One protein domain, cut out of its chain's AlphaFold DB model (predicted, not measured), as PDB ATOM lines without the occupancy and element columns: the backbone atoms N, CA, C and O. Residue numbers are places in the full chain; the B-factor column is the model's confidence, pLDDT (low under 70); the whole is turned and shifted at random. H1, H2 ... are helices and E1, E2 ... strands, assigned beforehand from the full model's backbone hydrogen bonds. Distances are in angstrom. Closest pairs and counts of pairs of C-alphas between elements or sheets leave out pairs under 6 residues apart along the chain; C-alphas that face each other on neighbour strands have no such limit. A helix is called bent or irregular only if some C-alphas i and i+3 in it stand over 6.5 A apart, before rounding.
ATOM      1  N   ASN A  23      -9.022  -9.369 125.839       94.88
ATOM      2  CA  ASN A  23      -8.564  -8.372 124.859       94.88
ATOM      3  C   ASN A  23      -7.041  -8.207 124.771       94.88
ATOM      4  O   ASN A  23      -6.572  -7.109 124.575       94.88
ATOM      5  N   VAL A  24      -6.264  -9.286 124.894       93.88
ATOM      6  CA  VAL A  24      -4.792  -9.218 124.762       93.88
ATOM      7  C   VAL A  24      -4.220 -10.187 123.729       93.88
ATOM      8  O   VAL A  24      -3.075 -10.047 123.340       93.88
ATOM      9  N   CYS A  25      -5.004 -11.157 123.245       94.69
ATOM     10  CA  CYS A  25      -4.524 -12.153 122.276       94.69
ATOM     11  C   CYS A  25      -5.331 -12.096 120.974       94.69
ATOM     12  O   CYS A  25      -4.961 -11.432 120.019       94.69
ATOM     13  N   ARG A  26      -6.491 -12.763 120.949       95.56
ATOM     14  CA  ARG A  26      -7.261 -13.019 119.720       95.56
ATOM     15  C   ARG A  26      -7.945 -11.776 119.153       95.56
ATOM     16  O   ARG A  26      -7.846 -11.525 117.957       95.56
ATOM     17  N   SER A  27      -8.660 -11.014 119.988       96.19
ATOM     18  CA  SER A  27      -9.440  -9.876 119.484       96.19
ATOM     19  C   SER A  27      -8.593  -8.684 119.013       96.19
ATOM     20  O   SER A  27      -8.929  -8.164 117.953       96.19
ATOM     21  N   PRO A  28      -7.475  -8.304 119.670       95.06
ATOM     22  CA  PRO A  28      -6.585  -7.270 119.133       95.06
ATOM     23  C   PRO A  28      -5.924  -7.669 117.809       95.06
ATOM     24  O   PRO A  28      -5.834  -6.850 116.900       95.06
ATOM     25  N   VAL A  29      -5.511  -8.936 117.659       95.88
ATOM     26  CA  VAL A  29      -4.950  -9.443 116.393       95.88
ATOM     27  C   VAL A  29      -5.968  -9.298 115.260       95.88
ATOM     28  O   VAL A  29      -5.645  -8.762 114.203       95.88
ATOM     29  N   ALA A  30      -7.216  -9.717 115.493       96.81
ATOM     30  CA  ALA A  30      -8.280  -9.611 114.498       96.81
ATOM     31  C   ALA A  30      -8.597  -8.153 114.120       96.81
ATOM     32  O   ALA A  30      -8.733  -7.853 112.937       96.81
ATOM     33  N   GLU A  31      -8.663  -7.240 115.094       95.88
ATOM     34  CA  GLU A  31      -8.870  -5.806 114.847       95.88
ATOM     35  C   GLU A  31      -7.777  -5.218 113.949       95.88
ATOM     36  O   GLU A  31      -8.084  -4.531 112.974       95.88
ATOM     37  N   ARG A  32      -6.505  -5.496 114.259       95.19
ATOM     38  CA  ARG A  32      -5.356  -4.938 113.533       95.19
ATOM     39  C   ARG A  32      -5.292  -5.458 112.100       95.19
ATOM     40  O   ARG A  32      -5.148  -4.655 111.179       95.19
ATOM     41  N   LEU A  33      -5.481  -6.764 111.904       96.06
ATOM     42  CA  LEU A  33      -5.523  -7.363 110.567       96.06
ATOM     43  C   LEU A  33      -6.713  -6.856 109.759       96.06
ATOM     44  O   LEU A  33      -6.536  -6.417 108.627       96.06
ATOM     45  N   ALA A  34      -7.912  -6.841 110.345       95.31
ATOM     46  CA  ALA A  34      -9.095  -6.334 109.663       95.31
ATOM     47  C   ALA A  34      -8.928  -4.856 109.290       95.31
ATOM     48  O   ALA A  34      -9.254  -4.475 108.174       95.31
ATOM     49  N   THR A  35      -8.345  -4.035 110.168       93.06
ATOM     50  CA  THR A  35      -8.041  -2.628 109.870       93.06
ATOM     51  C   THR A  35      -7.079  -2.494 108.693       93.06
ATOM     52  O   THR A  35      -7.346  -1.714 107.778       93.06
ATOM     53  N   ALA A  36      -5.982  -3.254 108.691       92.94
ATOM     54  CA  ALA A  36      -5.006  -3.233 107.605       92.94
ATOM     55  C   ALA A  36      -5.639  -3.670 106.274       92.94
ATOM     56  O   ALA A  36      -5.569  -2.940 105.284       92.94
ATOM     57  N   TRP A  37      -6.343  -4.802 106.268       94.06
ATOM     58  CA  TRP A  37      -6.992  -5.332 105.071       94.06
ATOM     59  C   TRP A  37      -8.130  -4.442 104.578       94.06
ATOM     60  O   TRP A  37      -8.269  -4.247 103.376       94.06
ATOM     61  N   THR A  38      -8.940  -3.863 105.465       93.62
ATOM     62  CA  THR A  38      -9.997  -2.922 105.070       93.62
ATOM     63  C   THR A  38      -9.400  -1.681 104.415       93.62
ATOM     64  O   THR A  38      -9.894  -1.274 103.367       93.62
ATOM     65  N   ARG A  39      -8.315  -1.115 104.961       90.25
ATOM     66  CA  ARG A  39      -7.619   0.022 104.337       90.25
ATOM     67  C   ARG A  39      -7.073  -0.328 102.956       90.25
ATOM     68  O   ARG A  39      -7.238   0.458 102.032       90.25
ATOM     69  N   GLU A  40      -6.464  -1.502 102.809       92.38
ATOM     70  CA  GLU A  40      -5.928  -1.972 101.527       92.38
ATOM     71  C   GLU A  40      -7.042  -2.207 100.494       92.38
ATOM     72  O   GLU A  40      -6.975  -1.709  99.373       92.38
ATOM     73  N   LYS A  41      -8.093  -2.947 100.866       93.81
ATOM     74  CA  LYS A  41      -9.156  -3.361  99.938       93.81
ATOM     75  C   LYS A  41     -10.144  -2.249  99.605       93.81
ATOM     76  O   LYS A  41     -10.728  -2.283  98.525       93.81
ATOM     77  N   LEU A  42     -10.349  -1.287 100.504       92.88
ATOM     78  CA  LEU A  42     -11.291  -0.182 100.308       92.88
ATOM     79  C   LEU A  42     -10.612   1.138  99.932       92.88
ATOM     80  O   LEU A  42     -11.303   2.146  99.873       92.88
ATOM     81  N   LEU A  43      -9.306   1.162  99.637       88.19
ATOM     82  CA  LEU A  43      -8.533   2.393  99.398       88.19
ATOM     83  C   LEU A  43      -9.181   3.376  98.400       88.19
ATOM     84  O   LEU A  43      -9.046   4.588  98.541       88.19
ATOM     85  N   HIS A  44      -9.886   2.859  97.393       89.81
ATOM     86  CA  HIS A  44     -10.559   3.650  96.353       89.81
ATOM     87  C   HIS A  44     -12.089   3.608  96.453       89.81
ATOM     88  O   HIS A  44     -12.792   4.033  95.537       89.81
ATOM     89  N   SER A  45     -12.603   3.072  97.558       89.69
ATOM     90  CA  SER A  45     -14.022   2.903  97.820       89.69
ATOM     91  C   SER A  45     -14.492   4.003  98.774       89.69
ATOM     92  O   SER A  45     -13.923   4.140  99.857       89.69
ATOM     93  N   PRO A  46     -15.580   4.731  98.470       84.62
ATOM     94  CA  PRO A  46     -16.200   5.658  99.425       84.62
ATOM     95  C   PRO A  46     -16.760   4.958 100.686       84.62
ATOM     96  O   PRO A  46     -17.357   5.580 101.558       84.62
ATOM     97  N   GLU A  47     -16.668   3.631 100.756       85.38
ATOM     98  CA  GLU A  47     -16.975   2.780 101.900       85.38
ATOM     99  C   GLU A  47     -15.842   2.774 102.941       85.38
ATOM    100  O   GLU A  47     -16.093   2.430 104.094       85.38
ATOM    101  N   ALA A  48     -14.617   3.173 102.581       85.88
ATOM    102  CA  ALA A  48     -13.509   3.259 103.534       85.88
ATOM    103  C   ALA A  48     -13.842   4.174 104.725       85.88
ATOM    104  O   ALA A  48     -13.505   3.852 105.863       85.88
ATOM    105  N   ASP A  49     -14.583   5.257 104.475       85.12
ATOM    106  CA  ASP A  49     -14.920   6.269 105.481       85.12
ATOM    107  C   ASP A  49     -16.048   5.849 106.437       85.12
ATOM    108  O   ASP A  49     -16.306   6.526 107.434       85.12
ATOM    109  N   ILE A  50     -16.749   4.747 106.150       90.19
ATOM    110  CA  ILE A  50     -17.922   4.324 106.933       90.19
ATOM    111  C   ILE A  50     -17.674   3.063 107.760       90.19
ATOM    112  O   ILE A  50     -18.561   2.666 108.516       90.19
ATOM    113  N   VAL A  51     -16.506   2.426 107.633       92.19
ATOM    114  CA  VAL A  51     -16.161   1.208 108.377       92.19
ATOM    115  C   VAL A  51     -15.330   1.565 109.606       92.19
ATOM    116  O   VAL A  51     -14.236   2.112 109.508       92.19
ATOM    117  N   GLN A  52     -15.846   1.221 110.782       92.25
ATOM    118  CA  GLN A  52     -15.152   1.360 112.057       92.25
ATOM    119  C   GLN A  52     -14.859  -0.024 112.629       92.25
ATOM    120  O   GLN A  52     -15.761  -0.857 112.728       92.25
ATOM    121  N   ILE A  53     -13.612  -0.256 113.027       93.44
ATOM    122  CA  ILE A  53     -13.138  -1.542 113.544       93.44
ATOM    123  C   ILE A  53     -12.521  -1.298 114.916       93.44
ATOM    124  O   ILE A  53     -11.753  -0.357 115.086       93.44
ATOM    125  N   ASP A  54     -12.900  -2.125 115.883       93.88
ATOM    126  CA  ASP A  54     -12.448  -2.034 117.270       93.88
ATOM    127  C   ASP A  54     -12.385  -3.441 117.894       93.88
ATOM    128  O   ASP A  54     -12.912  -4.417 117.333       93.88
ATOM    129  N   SER A  55     -11.789  -3.564 119.076       93.81
ATOM    130  CA  SER A  55     -11.828  -4.787 119.871       93.81
ATOM    131  C   SER A  55     -12.123  -4.540 121.344       93.81
ATOM    132  O   SER A  55     -11.920  -3.468 121.899       93.81
ATOM    133  N   ALA A  56     -12.652  -5.573 121.994       93.31
ATOM    134  CA  ALA A  56     -12.935  -5.554 123.418       93.31
ATOM    135  C   ALA A  56     -12.711  -6.927 124.055       93.31
ATOM    136  O   ALA A  56     -12.504  -7.955 123.390       93.31
ATOM    137  N   GLY A  57     -12.778  -6.942 125.386       92.62
ATOM    138  CA  GLY A  57     -12.773  -8.165 126.168       92.62
ATOM    139  C   GLY A  57     -13.797  -8.124 127.285       92.62
ATOM    140  O   GLY A  57     -14.023  -7.080 127.897       92.62
ATOM    141  N   MET A  58     -14.416  -9.274 127.544       90.88
ATOM    142  CA  MET A  58     -15.461  -9.412 128.566       90.88
ATOM    143  C   MET A  58     -14.944  -9.082 129.975       90.88
ATOM    144  O   MET A  58     -15.692  -8.545 130.786       90.88
ATOM    145  N   GLY A  59     -13.665  -9.368 130.242       88.75
ATOM    146  CA  GLY A  59     -12.961  -9.036 131.485       88.75
ATOM    147  C   GLY A  59     -11.659  -8.269 131.246       88.75
ATOM    148  O   GLY A  59     -10.715  -8.417 132.016       88.75
ATOM    149  N   ALA A  60     -11.570  -7.514 130.147       86.62
ATOM    150  CA  ALA A  60     -10.362  -6.768 129.810       86.62
ATOM    151  C   ALA A  60     -10.128  -5.592 130.765       86.62
ATOM    152  O   ALA A  60     -11.065  -4.900 131.165       86.62
ATOM    153  N   THR A  61      -8.857  -5.333 131.057       81.44
ATOM    154  CA  THR A  61      -8.403  -4.084 131.678       81.44
ATOM    155  C   THR A  61      -7.727  -3.234 130.606       81.44
ATOM    156  O   THR A  61      -6.996  -3.766 129.773       81.44
ATOM    157  N   SER A  62      -7.975  -1.924 130.607       81.25
ATOM    158  CA  SER A  62      -7.406  -1.003 129.615       81.25
ATOM    159  C   SER A  62      -5.890  -0.934 129.722       81.25
ATOM    160  O   SER A  62      -5.335  -1.028 130.815       81.25
ATOM    161  N   GLY A  63      -5.237  -0.663 128.593       80.81
ATOM    162  CA  GLY A  63      -3.821  -0.308 128.548       80.81
ATOM    163  C   GLY A  63      -2.872  -1.501 128.592       80.81
ATOM    164  O   GLY A  63      -1.664  -1.303 128.639       80.81
ATOM    165  N   GLN A  64      -3.387  -2.732 128.556       87.06
ATOM    166  CA  GLN A  64      -2.542  -3.914 128.413       87.06
ATOM    167  C   GLN A  64      -2.009  -4.000 126.976       87.06
ATOM    168  O   GLN A  64      -2.779  -3.798 126.037       87.06
ATOM    169  N   PRO A  65      -0.718  -4.297 126.760       89.88
ATOM    170  CA  PRO A  65      -0.219  -4.565 125.419       89.88
ATOM    171  C   PRO A  65      -0.814  -5.869 124.874       89.88
ATOM    172  O   PRO A  65      -1.325  -6.705 125.626       89.88
ATOM    173  N   ILE A  66      -0.728  -6.057 123.557       93.00
ATOM    174  CA  ILE A  66      -0.975  -7.369 122.954       93.00
ATOM    175  C   ILE A  66       0.050  -8.354 123.540       93.00
ATOM    176  O   ILE A  66       1.233  -8.035 123.669       93.00
ATOM    177  N   ASP A  67      -0.411  -9.548 123.907       94.62
ATOM    178  CA  ASP A  67       0.432 -10.657 124.338       94.62
ATOM    179  C   ASP A  67       1.576 -10.886 123.341       94.62
ATOM    180  O   ASP A  67       1.370 -10.869 122.129       94.62
ATOM    181  N   ARG A  68       2.782 -11.155 123.846       95.19
ATOM    182  CA  ARG A  68       4.001 -11.234 123.028       95.19
ATOM    183  C   ARG A  68       3.916 -12.253 121.886       95.19
ATOM    184  O   ARG A  68       4.445 -11.998 120.810       95.19
ATOM    185  N   HIS A  69       3.263 -13.398 122.105       96.69
ATOM    186  CA  HIS A  69       3.149 -14.441 121.083       96.69
ATOM    187  C   HIS A  69       2.119 -14.040 120.031       96.69
ATOM    188  O   HIS A  69       2.323 -14.253 118.840       96.69
ATOM    189  N   SER A  70       1.040 -13.400 120.475       96.00
ATOM    190  CA  SER A  70       0.016 -12.848 119.590       96.00
ATOM    191  C   SER A  70       0.549 -11.671 118.764       96.00
ATOM    192  O   SER A  70       0.222 -11.558 117.588       96.00
ATOM    193  N   ALA A  71       1.408 -10.830 119.345       95.56
ATOM    194  CA  ALA A  71       2.085  -9.740 118.651       95.56
ATOM    195  C   ALA A  71       3.065 -10.262 117.590       95.56
ATOM    196  O   ALA A  71       3.067  -9.756 116.474       95.56
ATOM    197  N   ALA A  72       3.843 -11.305 117.904       95.56
ATOM    198  CA  ALA A  72       4.707 -11.960 116.922       95.56
ATOM    199  C   ALA A  72       3.891 -12.532 115.749       95.56
ATOM    200  O   ALA A  72       4.163 -12.211 114.597       95.56
ATOM    201  N   ALA A  73       2.818 -13.273 116.044       95.75
ATOM    202  CA  ALA A  73       1.933 -13.807 115.011       95.75
ATOM    203  C   ALA A  73       1.262 -12.704 114.172       95.75
ATOM    204  O   ALA A  73       1.060 -12.872 112.974       95.75
ATOM    205  N   LEU A  74       0.912 -11.566 114.781       95.31
ATOM    206  CA  LEU A  74       0.366 -10.416 114.063       95.31
ATOM    207  C   LEU A  74       1.369  -9.855 113.049       95.31
ATOM    208  O   LEU A  74       0.977  -9.580 111.918       95.31
ATOM    209  N   VAL A  75       2.637  -9.719 113.443       95.19
ATOM    210  CA  VAL A  75       3.717  -9.269 112.553       95.19
ATOM    211  C   VAL A  75       3.911 -10.250 111.399       95.19
ATOM    212  O   VAL A  75       3.967  -9.817 110.249       95.19
ATOM    213  N   ASP A  76       3.925 -11.557 111.674       95.81
ATOM    214  CA  ASP A  76       4.054 -12.598 110.641       95.81
ATOM    215  C   ASP A  76       2.909 -12.551 109.613       95.81
ATOM    216  O   ASP A  76       3.086 -12.888 108.444       95.81
ATOM    217  N   LEU A  77       1.727 -12.095 110.039       93.62
ATOM    218  CA  LEU A  77       0.546 -11.906 109.195       93.62
ATOM    219  C   LEU A  77       0.493 -10.525 108.509       93.62
ATOM    220  O   LEU A  77      -0.489 -10.219 107.831       93.62
ATOM    221  N   GLY A  78       1.528  -9.692 108.668       90.94
ATOM    222  CA  GLY A  78       1.636  -8.367 108.050       90.94
ATOM    223  C   GLY A  78       0.895  -7.248 108.790       90.94
ATOM    224  O   GLY A  78       0.630  -6.197 108.206       90.94
ATOM    225  N   GLY A  79       0.525  -7.463 110.053       90.19
ATOM    226  CA  GLY A  79      -0.108  -6.458 110.905       90.19
ATOM    227  C   GLY A  79       0.876  -5.709 111.808       90.19
ATOM    228  O   GLY A  79       1.985  -6.164 112.077       90.19
ATOM    229  N   ASP A  80       0.439  -4.556 112.317       89.75
ATOM    230  CA  ASP A  80       1.220  -3.709 113.225       89.75
ATOM    231  C   ASP A  80       0.827  -3.952 114.701       89.75
ATOM    232  O   ASP A  80      -0.340  -3.746 115.060       89.75
ATOM    233  N   PRO A  81       1.760  -4.374 115.578       85.06
ATOM    234  CA  PRO A  81       1.498  -4.563 117.002       85.06
ATOM    235  C   PRO A  81       1.559  -3.264 117.823       85.06
ATOM    236  O   PRO A  81       1.303  -3.313 119.029       85.06
ATOM    237  N   ALA A  82       1.907  -2.118 117.225       75.00
ATOM    238  CA  ALA A  82       2.097  -0.842 117.910       75.00
ATOM    239  C   ALA A  82       0.766  -0.193 118.330       75.00
ATOM    240  O   ALA A  82       0.357   0.847 117.824       75.00
ATOM    241  N   ALA A  83       0.072  -0.806 119.287       67.75
ATOM    242  CA  ALA A  83      -1.024  -0.188 120.022       67.75
ATOM    243  C   ALA A  83      -1.351  -0.977 121.296       67.75
ATOM    244  O   ALA A  83      -1.270  -2.205 121.333       67.75
ATOM    245  N   SER A  84      -1.767  -0.263 122.340       71.94
ATOM    246  CA  SER A  84      -2.280  -0.879 123.569       71.94
ATOM    247  C   SER A  84      -3.748  -1.276 123.413       71.94
ATOM    248  O   SER A  84      -4.501  -0.621 122.694       71.94
ATOM    249  N   CYS A  85      -4.161  -2.328 124.111       74.94
ATOM    250  CA  CYS A  85      -5.522  -2.846 124.093       74.94
ATOM    251  C   CYS A  85      -6.464  -1.954 124.917       74.94
ATOM    252  O   CYS A  85      -6.100  -1.444 125.985       74.94
ATOM    253  N   HIS A  86      -7.688  -1.761 124.435       70.31
ATOM    254  CA  HIS A  86      -8.703  -0.943 125.100       70.31
ATOM    255  C   HIS A  86      -9.582  -1.820 126.012       70.31
ATOM    256  O   HIS A  86      -9.942  -2.938 125.658       70.31
TER     257      HIS A  86
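Overview. This is residues 23 to 86 of the 92 residues of the protein "Low molecular weight phosphotyrosine protein phosphatase" of Geodermatophilus siccatus (UniProt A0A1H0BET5). A long helix, H1, runs through the middle of the model, with the extended strand E1 running back along one side of it and a shorter helix, H2, packed on the opposite side, next to the first half of H1. The link of residues 42 to 50, of which 48 to 50 are a run of helix too short to be named, turns the chain round at one end of H1, and after H2 the last printed residues, 77 to 86, fold back past the first half of H1 without a named element. The printed part has 64 residues, with two named helices and one named strand in the order H1, E1, H2; the class is mixed, helices and strands, and E1 pairs with no named strand. The whole is only just compact, close to loose, with a radius of gyration of the C-alphas of 12.4 A, and it spans 35 by 25 by 15 A.

Arrangement. H1, residues 26 to 41, comes near E1, residues 51 to 57, with 10 pairs of C-alphas within 8 A. The closest C-alphas of the two are those of Ser 27 and Ser 55, 5.6 A apart, and their centres are 9.4 A apart. H1 and H2, residues 68 to 76, touch, with 6 pairs of C-alphas within 8 A. H1 touches H2 with residues 26 to 33 alone, and the closest C-alphas of the two are those of Val 29 and Leu 74, 5.9 A apart. The two helices run the same way at a shallow tilt of 19 degrees, with their centres 13.2 A apart. E1 and H2 are apart. In H1 and H2 every pair of O i and N i+4 is within hydrogen-bond range.

Along the chain. H1 begins at Arg 26, with its C-alpha at (-7.261, -13.019, 119.720), and ends at Lys 41, with its C-alpha at (-9.156, -3.361, 99.938); it is 22.1 A long from first to last C-alpha. E1 runs from Val 51 to Gly 57 and measures 20.4 A. H2 runs from Arg 68 to Asp 76 over 12.5 A, and its last C-alpha is at (4.054, -12.598, 110.641). Neither helix is bent.

Size, cuts and confidence. The two C-alphas farthest apart are those of His 44 and Gly 59, at 37.4 A, while the first and last printed C-alphas, of Asn 23 and His 86, are 7.4 A apart. The printed part has no cut. The link from H1 to E1, 9 residues, and the link from E1 to H2, 10 residues, are both short. The mean pLDDT of the printed part is 90.4, and one printed residue, Ala 83, is under 70.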